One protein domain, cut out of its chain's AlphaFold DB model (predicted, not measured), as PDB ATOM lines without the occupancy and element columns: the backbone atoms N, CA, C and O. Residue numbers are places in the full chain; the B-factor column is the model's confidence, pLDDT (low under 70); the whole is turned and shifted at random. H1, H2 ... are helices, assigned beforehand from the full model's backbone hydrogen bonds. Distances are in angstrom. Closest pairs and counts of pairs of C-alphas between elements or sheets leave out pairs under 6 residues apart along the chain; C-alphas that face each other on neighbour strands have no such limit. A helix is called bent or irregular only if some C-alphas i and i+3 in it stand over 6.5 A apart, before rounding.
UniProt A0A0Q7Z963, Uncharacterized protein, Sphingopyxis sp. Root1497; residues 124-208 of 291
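AT A GLANCE: This is residues 124 to 208 of the 291 residues of an uncharacterized protein of Sphingopyxis sp. Root1497 (UniProt A0A0Q7Z963). A compact, rounded cluster of helices is built round H1, which runs through the core with four other helices packed on it. H3 runs back beside H1, H4 crosses H1 steeply, and H2 and H5 cover H1 from opposite sides. The printed part has 85 residues with five named helices, H1 to H5 in order along the chain, and no named strand; the class is all helix, and the helix packing is mostly crossed. The whole is compact, with a radius of gyration of the C-alphas of 11.1 A and spans of 29 by 27 by 20 A.

HOW THE PARTS SIT: H1, residues 124 to 139, is the hub and touches four helices. H2, residues 146 to 155, touches H1 about perpendicular at 89 degrees; their closest C-alphas, Val 135 and Val 153, are 5.9 A apart. H3, residues 157 to 170, touches H1 at a shallow tilt of 23 degrees, opposite ways, with the C-alphas of Ala 131 and Ser 159 closest at 4.5 A. H2 and H3 only just touch, only at the corner, with 3 pairs of C-alphas within 8 A. H4, residues 173 to 189, touches H1 at a steep tilt of 62 degrees, the same way; the closest C-alphas, Ala 128 and Met 180, are 4.3 A apart. With residues 173 to 180 alone, H4 touches H3, closest at the C-alphas of Ala 167 and Met 173, 4.8 A. H5, residues 193 to 203, touches residues 130 to 137 of H1 at a steep tilt of 43 degrees, opposite ways, with the C-alphas of Cys 130 and Cys 200 closest at 5.6 A. H2 and H5 are apart. Every O i to N i+4 pair is within hydrogen-bond range in H5, against 11 of 12 in H1, 4 of 6 in H2, 9 of 10 in H3 and 10 of 13 in H4.

IN THESE COORDINATES: H1 begins at C-alpha 124 (296.613, 327.884, 340.040) and is 24.5 A long; it is only just irregular, with C-alphas 124 and 127 6.8 A apart. H2 is 14.6 A long and H3 20.1 A. H4, 24.9 A long, is irregular, with C-alphas 182 and 185 7.2 A apart, and has a kink of 36 degrees near residue 182. H5, 15.1 A long, ends at C-alpha 203 (291.479, 334.576, 330.757).

THE WHOLE: The C-alphas farthest apart, Asp 141 and Gly 171, are 30.5 A apart. The printed part has no cut and no long link. The mean pLDDT of the printed part is 81.4; residues 139 to 154 and residue 171 are under 70.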
ATOM      1  N   LYS A 124     296.325 329.309 340.266       87.69
ATOM      2  CA  LYS A 124     296.613 327.884 340.040       87.69
ATOM      3  C   LYS A 124     295.357 327.038 339.811       87.69
ATOM      4  O   LYS A 124     295.411 326.034 339.118       87.69
ATOM      5  N   GLU A 125     294.213 327.450 340.357       90.31
ATOM      6  CA  GLU A 125     292.968 326.684 340.255       90.31
ATOM      7  C   GLU A 125     292.166 327.000 338.993       90.31
ATOM      8  O   GLU A 125     291.316 326.201 338.584       90.31
ATOM      9  N   LYS A 126     292.412 328.164 338.380       93.62
ATOM     10  CA  LYS A 126     291.659 328.637 337.214       93.62
ATOM     11  C   LYS A 126     291.738 327.677 336.022       93.62
ATOM     12  O   LYS A 126     290.675 327.389 335.476       93.62
ATOM     13  N   PRO A 127     292.909 327.142 335.614       93.75
ATOM     14  CA  PRO A 127     292.972 326.221 334.483       93.75
ATOM     15  C   PRO A 127     292.124 324.963 334.690       93.75
ATOM     16  O   PRO A 127     291.344 324.597 333.817       93.75
ATOM     17  N   ALA A 128     292.204 324.344 335.873       91.31
ATOM     18  CA  ALA A 128     291.417 323.159 336.201       91.31
ATOM     19  C   ALA A 128     289.907 323.458 336.225       91.31
ATOM     20  O   ALA A 128     289.109 322.661 335.734       91.31
ATOM     21  N   ALA A 129     289.513 324.629 336.740       92.69
ATOM     22  CA  ALA A 129     288.125 325.089 336.698       92.69
ATOM     23  C   ALA A 129     287.639 325.300 335.256       92.69
ATOM     24  O   ALA A 129     286.536 324.887 334.911       92.69
ATOM     25  N   CYS A 130     288.473 325.891 334.400       93.50
ATOM     26  CA  CYS A 130     288.149 326.108 332.995       93.50
ATOM     27  C   CYS A 130     288.073 324.814 332.187       93.50
ATOM     28  O   CYS A 130     287.185 324.676 331.348       93.50
ATOM     29  N   ALA A 131     288.929 323.836 332.485       89.81
ATOM     30  CA  ALA A 131     288.807 322.497 331.925       89.81
ATOM     31  C   ALA A 131     287.459 321.867 332.318       89.81
ATOM     32  O   ALA A 131     286.739 321.382 331.450       89.81
ATOM     33  N   ALA A 132     287.062 321.956 333.593       87.31
ATOM     34  CA  ALA A 132     285.781 321.431 334.070       87.31
ATOM     35  C   ALA A 132     284.572 322.104 333.392       87.31
ATOM     36  O   ALA A 132     283.626 321.425 332.999       87.31
ATOM     37  N   VAL A 133     284.620 323.426 333.197       89.00
ATOM     38  CA  VAL A 133     283.585 324.182 332.470       89.00
ATOM     39  C   VAL A 133     283.503 323.751 331.006       89.00
ATOM     40  O   VAL A 133     282.406 323.509 330.511       89.00
ATOM     41  N   ALA A 134     284.640 323.588 330.323       86.81
ATOM     42  CA  ALA A 134     284.669 323.136 328.932       86.81
ATOM     43  C   ALA A 134     284.094 321.717 328.766       86.81
ATOM     44  O   ALA A 134     283.424 321.430 327.776       86.81
ATOM     45  N   VAL A 135     284.298 320.837 329.753       79.50
ATOM     46  CA  VAL A 135     283.646 319.517 329.798       79.50
ATOM     47  C   VAL A 135     282.142 319.661 330.010       79.50
ATOM     48  O   VAL A 135     281.364 319.085 329.253       79.50
ATOM     49  N   ALA A 136     281.716 320.449 330.997       80.00
ATOM     50  CA  ALA A 136     280.295 320.667 331.259       80.00
ATOM     51  C   ALA A 136     279.564 321.217 330.017       80.00
ATOM     52  O   ALA A 136     278.462 320.766 329.705       80.00
ATOM     53  N   ALA A 137     280.210 322.122 329.272       78.75
ATOM     54  CA  ALA A 137     279.692 322.693 328.030       78.75
ATOM     55  C   ALA A 137     279.585 321.665 326.896       78.75
ATOM     56  O   ALA A 137     278.596 321.653 326.168       78.75
ATOM     57  N   ALA A 138     280.603 320.819 326.731       71.75
ATOM     58  CA  ALA A 138     280.680 319.883 325.615       71.75
ATOM     59  C   ALA A 138     279.761 318.672 325.777       71.75
ATOM     60  O   ALA A 138     279.251 318.167 324.781       71.75
ATOM     61  N   PHE A 139     279.576 318.192 327.008       65.44
ATOM     62  CA  PHE A 139     278.922 316.905 327.221       65.44
ATOM     63  C   PHE A 139     277.474 317.016 327.622       65.44
ATOM     64  O   PHE A 139     276.766 316.064 327.354       65.44
ATOM     65  N   GLY A 140     277.021 318.135 328.199       57.62
ATOM     66  CA  GLY A 140     275.600 318.441 328.401       57.62
ATOM     67  C   GLY A 140     274.776 317.449 329.238       57.62
ATOM     68  O   GLY A 140     273.729 317.823 329.745       57.62
ATOM     69  N   ASP A 141     275.239 316.227 329.466       46.94
ATOM     70  CA  ASP A 141     274.386 315.066 329.703       46.94
ATOM     71  C   ASP A 141     274.079 314.837 331.180       46.94
ATOM     72  O   ASP A 141     273.415 313.867 331.536       46.94
ATOM     73  N   GLY A 142     274.586 315.693 332.070       45.69
ATOM     74  CA  GLY A 142     274.497 315.444 333.509       45.69
ATOM     75  C   GLY A 142     275.164 314.124 333.919       45.69
ATOM     76  O   GLY A 142     274.918 313.638 335.020       45.69
ATOM     77  N   SER A 143     275.996 313.537 333.046       48.19
ATOM     78  CA  SER A 143     276.777 312.349 333.365       48.19
ATOM     79  C   SER A 143     277.746 312.692 334.489       48.19
ATOM     80  O   SER A 143     278.651 313.511 334.328       48.19
ATOM     81  N   SER A 144     277.529 312.061 335.636       49.62
ATOM     82  CA  SER A 144     278.426 312.066 336.788       49.62
ATOM     83  C   SER A 144     279.511 310.989 336.681       49.62
ATOM     84  O   SER A 144     280.299 310.824 337.614       49.62
ATOM     85  N   ASP A 145     279.575 310.251 335.562       62.06
ATOM     86  CA  ASP A 145     280.614 309.247 335.352       62.06
ATOM     87  C   ASP A 145     281.953 309.926 335.054       62.06
ATOM     88  O   ASP A 145     282.251 310.360 333.937       62.06
ATOM     89  N   LEU A 146     282.780 309.990 336.093       54.94
ATOM     90  CA  LEU A 146     284.106 310.578 336.060       54.94
ATOM     91  C   LEU A 146     285.018 309.934 335.004       54.94
ATOM     92  O   LEU A 146     285.837 310.635 334.412       54.94
ATOM     93  N   ALA A 147     284.868 308.635 334.727       61.00
ATOM     94  CA  ALA A 147     285.680 307.945 333.724       61.00
ATOM     95  C   ALA A 147     285.290 308.369 332.299       61.00
ATOM     96  O   ALA A 147     286.160 308.646 331.467       61.00
ATOM     97  N   ALA A 148     283.987 308.501 332.034       64.12
ATOM     98  CA  ALA A 148     283.490 309.063 330.784       64.12
ATOM     99  C   ALA A 148     283.943 310.521 330.620       64.12
ATOM    100  O   ALA A 148     284.482 310.874 329.573       64.12
ATOM    101  N   LEU A 149     283.822 311.342 331.672       62.78
ATOM    102  CA  LEU A 149     284.273 312.738 331.686       62.78
ATOM    103  C   LEU A 149     285.774 312.857 331.376       62.78
ATOM    104  O   LEU A 149     286.160 313.688 330.560       62.78
ATOM    105  N   GLN A 150     286.622 311.996 331.945       62.38
ATOM    106  CA  GLN A 150     288.067 311.987 331.681       62.38
ATOM    107  C   GLN A 150     288.420 311.664 330.221       62.38
ATOM    108  O   GLN A 150     289.289 312.326 329.652       62.38
ATOM    109  N   LYS A 151     287.739 310.697 329.586       65.06
ATOM    110  CA  LYS A 151     287.925 310.392 328.150       65.06
ATOM    111  C   LYS A 151     287.510 311.579 327.273       65.06
ATOM    112  O   LYS A 151     288.178 311.928 326.305       65.06
ATOM    113  N   ASN A 152     286.428 312.226 327.673       66.12
ATOM    114  CA  ASN A 152     285.763 313.325 326.992       66.12
ATOM    115  C   ASN A 152     286.537 314.662 327.047       66.12
ATOM    116  O   ASN A 152     286.502 315.444 326.096       66.12
ATOM    117  N   VAL A 153     287.311 314.898 328.111       68.44
ATOM    118  CA  VAL A 153     288.192 316.076 328.279       68.44
ATOM    119  C   VAL A 153     289.190 316.226 327.137       68.44
ATOM    120  O   VAL A 153     289.373 317.322 326.615       68.44
ATOM    121  N   LEU A 154     289.845 315.134 326.744       68.06
ATOM    122  CA  LEU A 154     290.885 315.196 325.717       68.06
ATOM    123  C   LEU A 154     290.311 315.306 324.298       68.06
ATOM    124  O   LEU A 154     290.992 315.812 323.411       68.06
ATOM    125  N   MET A 155     289.056 314.892 324.103       70.06
ATOM    126  CA  MET A 155     288.334 315.023 322.833       70.06
ATOM    127  C   MET A 155     287.846 316.456 322.588       70.06
ATOM    128  O   MET A 155     287.663 316.862 321.447       70.06
ATOM    129  N   ASN A 156     287.650 317.257 323.642       77.44
ATOM    130  CA  ASN A 156     287.298 318.664 323.489       77.44
ATOM    131  C   ASN A 156     288.570 319.534 323.332       77.44
ATOM    132  O   ASN A 156     289.405 319.577 324.246       77.44
ATOM    133  N   PRO A 157     288.733 320.289 322.224       77.88
ATOM    134  CA  PRO A 157     289.936 321.092 321.988       77.88
ATOM    135  C   PRO A 157     290.212 322.146 323.073       77.88
ATOM    136  O   PRO A 157     291.361 322.369 323.446       77.88
ATOM    137  N   GLN A 158     289.173 322.784 323.617       84.44
ATOM    138  CA  GLN A 158     289.351 323.802 324.657       84.44
ATOM    139  C   GLN A 158     289.714 323.160 325.998       84.44
ATOM    140  O   GLN A 158     290.622 323.617 326.688       84.44
ATOM    141  N   SER A 159     289.039 322.066 326.353       84.06
ATOM    142  CA  SER A 159     289.279 321.349 327.603       84.06
ATOM    143  C   SER A 159     290.684 320.747 327.664       84.06
ATOM    144  O   SER A 159     291.387 320.922 328.657       84.06
ATOM    145  N   SER A 160     291.154 320.135 326.572       86.81
ATOM    146  CA  SER A 160     292.528 319.630 326.469       86.81
ATOM    147  C   SER A 160     293.581 320.737 326.611       86.81
ATOM    148  O   SER A 160     294.571 320.536 327.316       86.81
ATOM    149  N   TYR A 161     293.350 321.929 326.046       92.12
ATOM    150  CA  TYR A 161     294.204 323.097 326.290       92.12
ATOM    151  C   TYR A 161     294.239 323.481 327.777       92.12
ATOM    152  O   TYR A 161     295.312 323.651 328.359       92.12
ATOM    153  N   PHE A 162     293.075 323.593 328.423       93.31
ATOM    154  CA  PHE A 162     293.005 323.944 329.843       93.31
ATOM    155  C   PHE A 162     293.644 322.886 330.745       93.31
ATOM    156  O   PHE A 162     294.226 323.228 331.774       93.31
ATOM    157  N   LEU A 163     293.598 321.615 330.345       90.00
ATOM    158  CA  LEU A 163     294.261 320.532 331.059       90.00
ATOM    159  C   LEU A 163     295.792 320.638 330.971       90.00
ATOM    160  O   LEU A 163     296.467 320.425 331.974       90.00
ATOM    161  N   ILE A 164     296.340 321.034 329.816       91.69
ATOM    162  CA  ILE A 164     297.769 321.368 329.666       91.69
ATOM    163  C   ILE A 164     298.121 322.572 330.549       91.69
ATOM    164  O   ILE A 164     299.140 322.556 331.242       91.69
ATOM    165  N   ALA A 165     297.263 323.596 330.579       93.31
ATOM    166  CA  ALA A 165     297.477 324.784 331.403       93.31
ATOM    167  C   ALA A 165     297.484 324.441 332.900       93.31
ATOM    168  O   ALA A 165     298.332 324.939 333.637       93.31
ATOM    169  N   ALA A 166     296.593 323.546 333.337       91.62
ATOM    170  CA  ALA A 166     296.573 323.011 334.695       91.62
ATOM    171  C   ALA A 166     297.822 322.168 334.986       91.62
ATOM    172  O   ALA A 166     298.464 322.351 336.014       91.62
ATOM    173  N   ALA A 167     298.235 321.301 334.057       90.31
ATOM    174  CA  ALA A 167     299.423 320.465 334.219       90.31
ATOM    175  C   ALA A 167     300.705 321.292 334.372       90.31
ATOM    176  O   ALA A 167     301.600 320.899 335.121       90.31
ATOM    177  N   ASN A 168     300.770 322.447 333.706       89.12
ATOM    178  CA  ASN A 168     301.877 323.390 333.835       89.12
ATOM    179  C   ASN A 168     301.942 324.062 335.223       89.12
ATOM    180  O   ASN A 168     303.009 324.515 335.629       89.12
ATOM    181  N   GLN A 169     300.824 324.109 335.961       85.62
ATOM    182  CA  GLN A 169     300.749 324.638 337.330       85.62
ATOM    183  C   GLN A 169     300.939 323.544 338.396       85.62
ATOM    184  O   GLN A 169     301.665 323.752 339.364       85.62
ATOM    185  N   ASP A 170     300.331 322.369 338.199       73.50
ATOM    186  CA  ASP A 170     300.203 321.311 339.218       73.50
ATOM    187  C   ASP A 170     301.222 320.161 339.071       73.50
ATOM    188  O   ASP A 170     301.105 319.119 339.718       73.50
ATOM    189  N   GLY A 171     302.243 320.323 338.225       69.44
ATOM    190  CA  GLY A 171     303.351 319.366 338.117       69.44
ATOM    191  C   GLY A 171     303.053 318.119 337.275       69.44
ATOM    192  O   GLY A 171     303.767 317.123 337.394       69.44
ATOM    193  N   GLY A 172     302.032 318.162 336.411       82.62
ATOM    194  CA  GLY A 172     301.776 317.127 335.406       82.62
ATOM    195  C   GLY A 172     300.301 316.826 335.129       82.62
ATOM    196  O   GLY A 172     299.393 317.268 335.831       82.62
ATOM    197  N   MET A 173     300.063 316.026 334.085       81.75
ATOM    198  CA  MET A 173     298.720 315.737 333.560       81.75
ATOM    199  C   MET A 173     297.815 314.988 334.548       81.75
ATOM    200  O   MET A 173     296.621 315.264 334.605       81.75
ATOM    201  N   ALA A 174     298.360 314.066 335.348       82.19
ATOM    202  CA  ALA A 174     297.565 313.294 336.307       82.19
ATOM    203  C   ALA A 174     296.994 314.175 337.435       82.19
ATOM    204  O   ALA A 174     295.820 314.065 337.783       82.19
ATOM    205  N   ALA A 175     297.807 315.091 337.972       85.31
ATOM    206  CA  ALA A 175     297.358 316.048 338.982       85.31
ATOM    207  C   ALA A 175     296.301 317.004 338.407       85.31
ATOM    208  O   ALA A 175     295.249 317.194 339.015       85.31
ATOM    209  N   ALA A 176     296.531 317.505 337.190       87.38
ATOM    210  CA  ALA A 176     295.587 318.355 336.471       87.38
ATOM    211  C   ALA A 176     294.221 317.686 336.244       87.38
ATOM    212  O   ALA A 176     293.182 318.318 336.435       87.38
ATOM    213  N   GLN A 177     294.206 316.399 335.874       83.69
ATOM    214  CA  GLN A 177     292.965 315.639 335.694       83.69
ATOM    215  C   GLN A 177     292.187 315.504 337.003       83.69
ATOM    216  O   GLN A 177     290.976 315.719 337.008       83.69
ATOM    217  N   ASN A 178     292.867 315.215 338.113       84.00
ATOM    218  CA  ASN A 178     292.228 315.123 339.428       84.00
ATOM    219  C   ASN A 178     291.691 316.482 339.907       84.00
ATOM    220  O   ASN A 178     290.574 316.560 340.418       84.00
ATOM    221  N   ALA A 179     292.453 317.560 339.705       87.25
ATOM    222  CA  ALA A 179     292.033 318.913 340.060       87.25
ATOM    223  C   ALA A 179     290.805 319.367 339.255       87.25
ATOM    224  O   ALA A 179     289.894 319.986 339.803       87.25
ATOM    225  N   MET A 180     290.761 319.040 337.960       87.56
ATOM    226  CA  MET A 180     289.615 319.311 337.090       87.56
ATOM    227  C   MET A 180     288.398 318.471 337.489       87.56
ATOM    228  O   MET A 180     287.313 319.025 337.654       87.56
ATOM    229  N   ALA A 181     288.583 317.167 337.725       82.44
ATOM    230  CA  ALA A 181     287.531 316.254 338.170       82.44
ATOM    231  C   ALA A 181     286.820 316.771 339.430       82.44
ATOM    232  O   ALA A 181     285.591 316.822 339.471       82.44
ATOM    233  N   GLY A 182     287.586 317.260 340.413       82.81
ATOM    234  CA  GLY A 182     287.049 317.864 341.638       82.81
ATOM    235  C   GLY A 182     286.264 319.169 341.438       82.81
ATOM    236  O   GLY A 182     285.701 319.687 342.398       82.81
ATOM    237  N   LYS A 183     286.220 319.725 340.220       87.94
ATOM    238  CA  LYS A 183     285.517 320.975 339.884       87.94
ATOM    239  C   LYS A 183     284.355 320.786 338.901       87.94
ATOM    240  O   LYS A 183     283.641 321.754 338.643       87.94
ATOM    241  N   VAL A 184     284.119 319.579 338.378       81.19
ATOM    242  CA  VAL A 184     283.019 319.321 337.424       81.19
ATOM    243  C   VAL A 184     281.653 319.569 338.058       81.19
ATOM    244  O   VAL A 184     280.825 320.263 337.472       81.19
ATOM    245  N   GLU A 185     281.437 319.073 339.278       79.81
ATOM    246  CA  GLU A 185     280.182 319.293 340.005       79.81
ATOM    247  C   GLU A 185     279.914 320.789 340.206       79.81
ATOM    248  O   GLU A 185     278.816 321.260 339.923       79.81
ATOM    249  N   TRP A 186     280.938 321.557 340.596       86.44
ATOM    250  CA  TRP A 186     280.837 323.013 340.700       86.44
ATOM    251  C   TRP A 186     280.439 323.652 339.366       86.44
ATOM    252  O   TRP A 186     279.530 324.477 339.349       86.44
ATOM    253  N   ALA A 187     281.081 323.275 338.255       86.31
ATOM    254  CA  ALA A 187     280.795 323.861 336.947       86.31
ATOM    255  C   ALA A 187     279.325 323.655 336.547       86.31
ATOM    256  O   ALA A 187     278.658 324.614 336.155       86.31
ATOM    257  N   ILE A 188     278.797 322.441 336.731       80.19
ATOM    258  CA  ILE A 188     277.402 322.090 336.419       80.19
ATOM    259  C   ILE A 188     276.428 322.783 337.384       80.19
ATOM    260  O   ILE A 188     275.472 323.434 336.955       80.19
ATOM    261  N   ALA A 189     276.686 322.693 338.691       81.19
ATOM    262  CA  ALA A 189     275.828 323.257 339.732       81.19
ATOM    263  C   ALA A 189     275.841 324.793 339.763       81.19
ATOM    264  O   ALA A 189     274.972 325.408 340.376       81.19
ATOM    265  N   SER A 190     276.807 325.432 339.100       86.81
ATOM    266  CA  SER A 190     276.875 326.888 338.978       86.81
ATOM    267  C   SER A 190     275.733 327.477 338.139       86.81
ATOM    268  O   SER A 190     275.397 328.650 338.304       86.81
ATOM    269  N   GLY A 191     275.157 326.684 337.228       87.06
ATOM    270  CA  GLY A 191     274.113 327.133 336.310       87.06
ATOM    271  C   GLY A 191     274.569 328.118 335.239       87.06
ATOM    272  O   GLY A 191     273.730 328.612 334.491       87.06
ATOM    273  N   ALA A 192     275.864 328.422 335.138       90.12
ATOM    274  CA  ALA A 192     276.387 329.440 334.232       90.12
ATOM    275  C   ALA A 192     277.547 328.928 333.371       90.12
ATOM    276  O   ALA A 192     278.525 329.645 333.159       90.12
ATOM    277  N   VAL A 193     277.448 327.696 332.869       87.50
ATOM    278  CA  VAL A 193     278.474 327.096 332.003       87.50
ATOM    279  C   VAL A 193     278.824 327.997 330.811       87.50
ATOM    280  O   VAL A 193     280.007 328.169 330.522       87.50
ATOM    281  N   GLY A 194     277.843 328.637 330.163       85.88
ATOM    282  CA  GLY A 194     278.084 329.571 329.056       85.88
ATOM    283  C   GLY A 194     278.926 330.785 329.481       85.88
ATOM    284  O   GLY A 194     280.057 330.927 329.018       85.88
ATOM    285  N   PRO A 195     278.453 331.618 330.427       89.50
ATOM    286  CA  PRO A 195     279.232 332.751 330.928       89.50
ATOM    287  C   PRO A 195     280.601 332.383 331.523       89.50
ATOM    288  O   PRO A 195     281.561 333.143 331.390       89.50
ATOM    289  N   LEU A 196     280.722 331.223 332.178       92.31
ATOM    290  CA  LEU A 196     282.009 330.728 332.666       92.31
ATOM    291  C   LEU A 196     282.936 330.328 331.512       92.31
ATOM    292  O   LEU A 196     284.140 330.562 331.607       92.31
ATOM    293  N   THR A 197     282.398 329.780 330.418       89.94
ATOM    294  CA  THR A 197     283.168 329.492 329.198       89.94
ATOM    295  C   THR A 197     283.742 330.784 328.619       89.94
ATOM    296  O   THR A 197     284.943 330.851 328.353       89.94
ATOM    297  N   ASP A 198     282.931 331.842 328.522       90.44
ATOM    298  CA  ASP A 198     283.385 333.159 328.056       90.44
ATOM    299  C   ASP A 198     284.468 333.744 328.973       90.44
ATOM    300  O   ASP A 198     285.486 334.262 328.505       90.44
ATOM    301  N   ALA A 199     284.290 333.622 330.293       93.12
ATOM    302  CA  ALA A 199     285.289 334.050 331.269       93.12
ATOM    303  C   ALA A 199     286.612 333.281 331.110       93.12
ATOM    304  O   ALA A 199     287.686 333.880 331.188       93.12
ATOM    305  N   CYS A 200     286.546 331.977 330.843       93.94
ATOM    306  CA  CYS A 200     287.714 331.139 330.606       93.94
ATOM    307  C   CYS A 200     288.454 331.499 329.318       93.94
ATOM    308  O   CYS A 200     289.678 331.600 329.335       93.94
ATOM    309  N   VAL A 201     287.744 331.745 328.216       91.44
ATOM    310  CA  VAL A 201     288.372 332.181 326.956       91.44
ATOM    311  C   VAL A 201     288.955 333.589 327.090       91.44
ATOM    312  O   VAL A 201     290.010 333.870 326.529       91.44
ATOM    313  N   LYS A 202     288.329 334.469 327.878       92.81
ATOM    314  CA  LYS A 202     288.888 335.793 328.182       92.81
ATOM    315  C   LYS A 202     290.196 335.705 328.974       92.81
ATOM    316  O   LYS A 202     291.122 336.456 328.684       92.81
ATOM    317  N   GLU A 203     290.267 334.811 329.960       93.06
ATOM    318  CA  GLU A 203     291.479 334.576 330.757       93.06
ATOM    319  C   GLU A 203     292.572 333.866 329.938       93.06
ATOM    320  O   GLU A 203     293.753 334.181 330.070       93.06
ATOM    321  N   TYR A 204     292.181 332.945 329.050       92.62
ATOM    322  CA  TYR A 204     293.083 332.161 328.204       92.62
ATOM    323  C   TYR A 204     292.672 332.245 326.722       92.62
ATOM    324  O   TYR A 204     292.095 331.297 326.181       92.62
ATOM    325  N   PRO A 205     293.013 333.333 326.009       90.81
ATOM    326  CA  PRO A 205     292.571 333.537 324.625       90.81
ATOM    327  C   PRO A 205     293.005 332.428 323.658       90.81
ATOM    328  O   PRO A 205     292.278 332.080 322.732       90.81
ATOM    329  N   LYS A 206     294.172 331.821 323.907       91.06
ATOM    330  CA  LYS A 206     294.718 330.694 323.135       91.06
ATOM    331  C   LYS A 206     293.909 329.400 323.272       91.06
ATOM    332  O   LYS A 206     294.077 328.511 322.449       91.06
ATOM    333  N   ALA A 207     293.016 329.303 324.256       89.75
ATOM    334  CA  ALA A 207     292.115 328.166 324.428       89.75
ATOM    335  C   ALA A 207     290.906 328.205 323.479       89.75
ATOM    336  O   ALA A 207     290.119 327.259 323.454       89.75
ATOM    337  N   ALA A 208     290.687 329.294 322.731       86.19
ATOM    338  CA  ALA A 208     289.564 329.376 321.802       86.19
ATOM    339  C   ALA A 208     289.680 328.281 320.729       86.19
ATOM    340  O   ALA A 208     290.728 328.139 320.096       86.19
TER     341      ALA A 208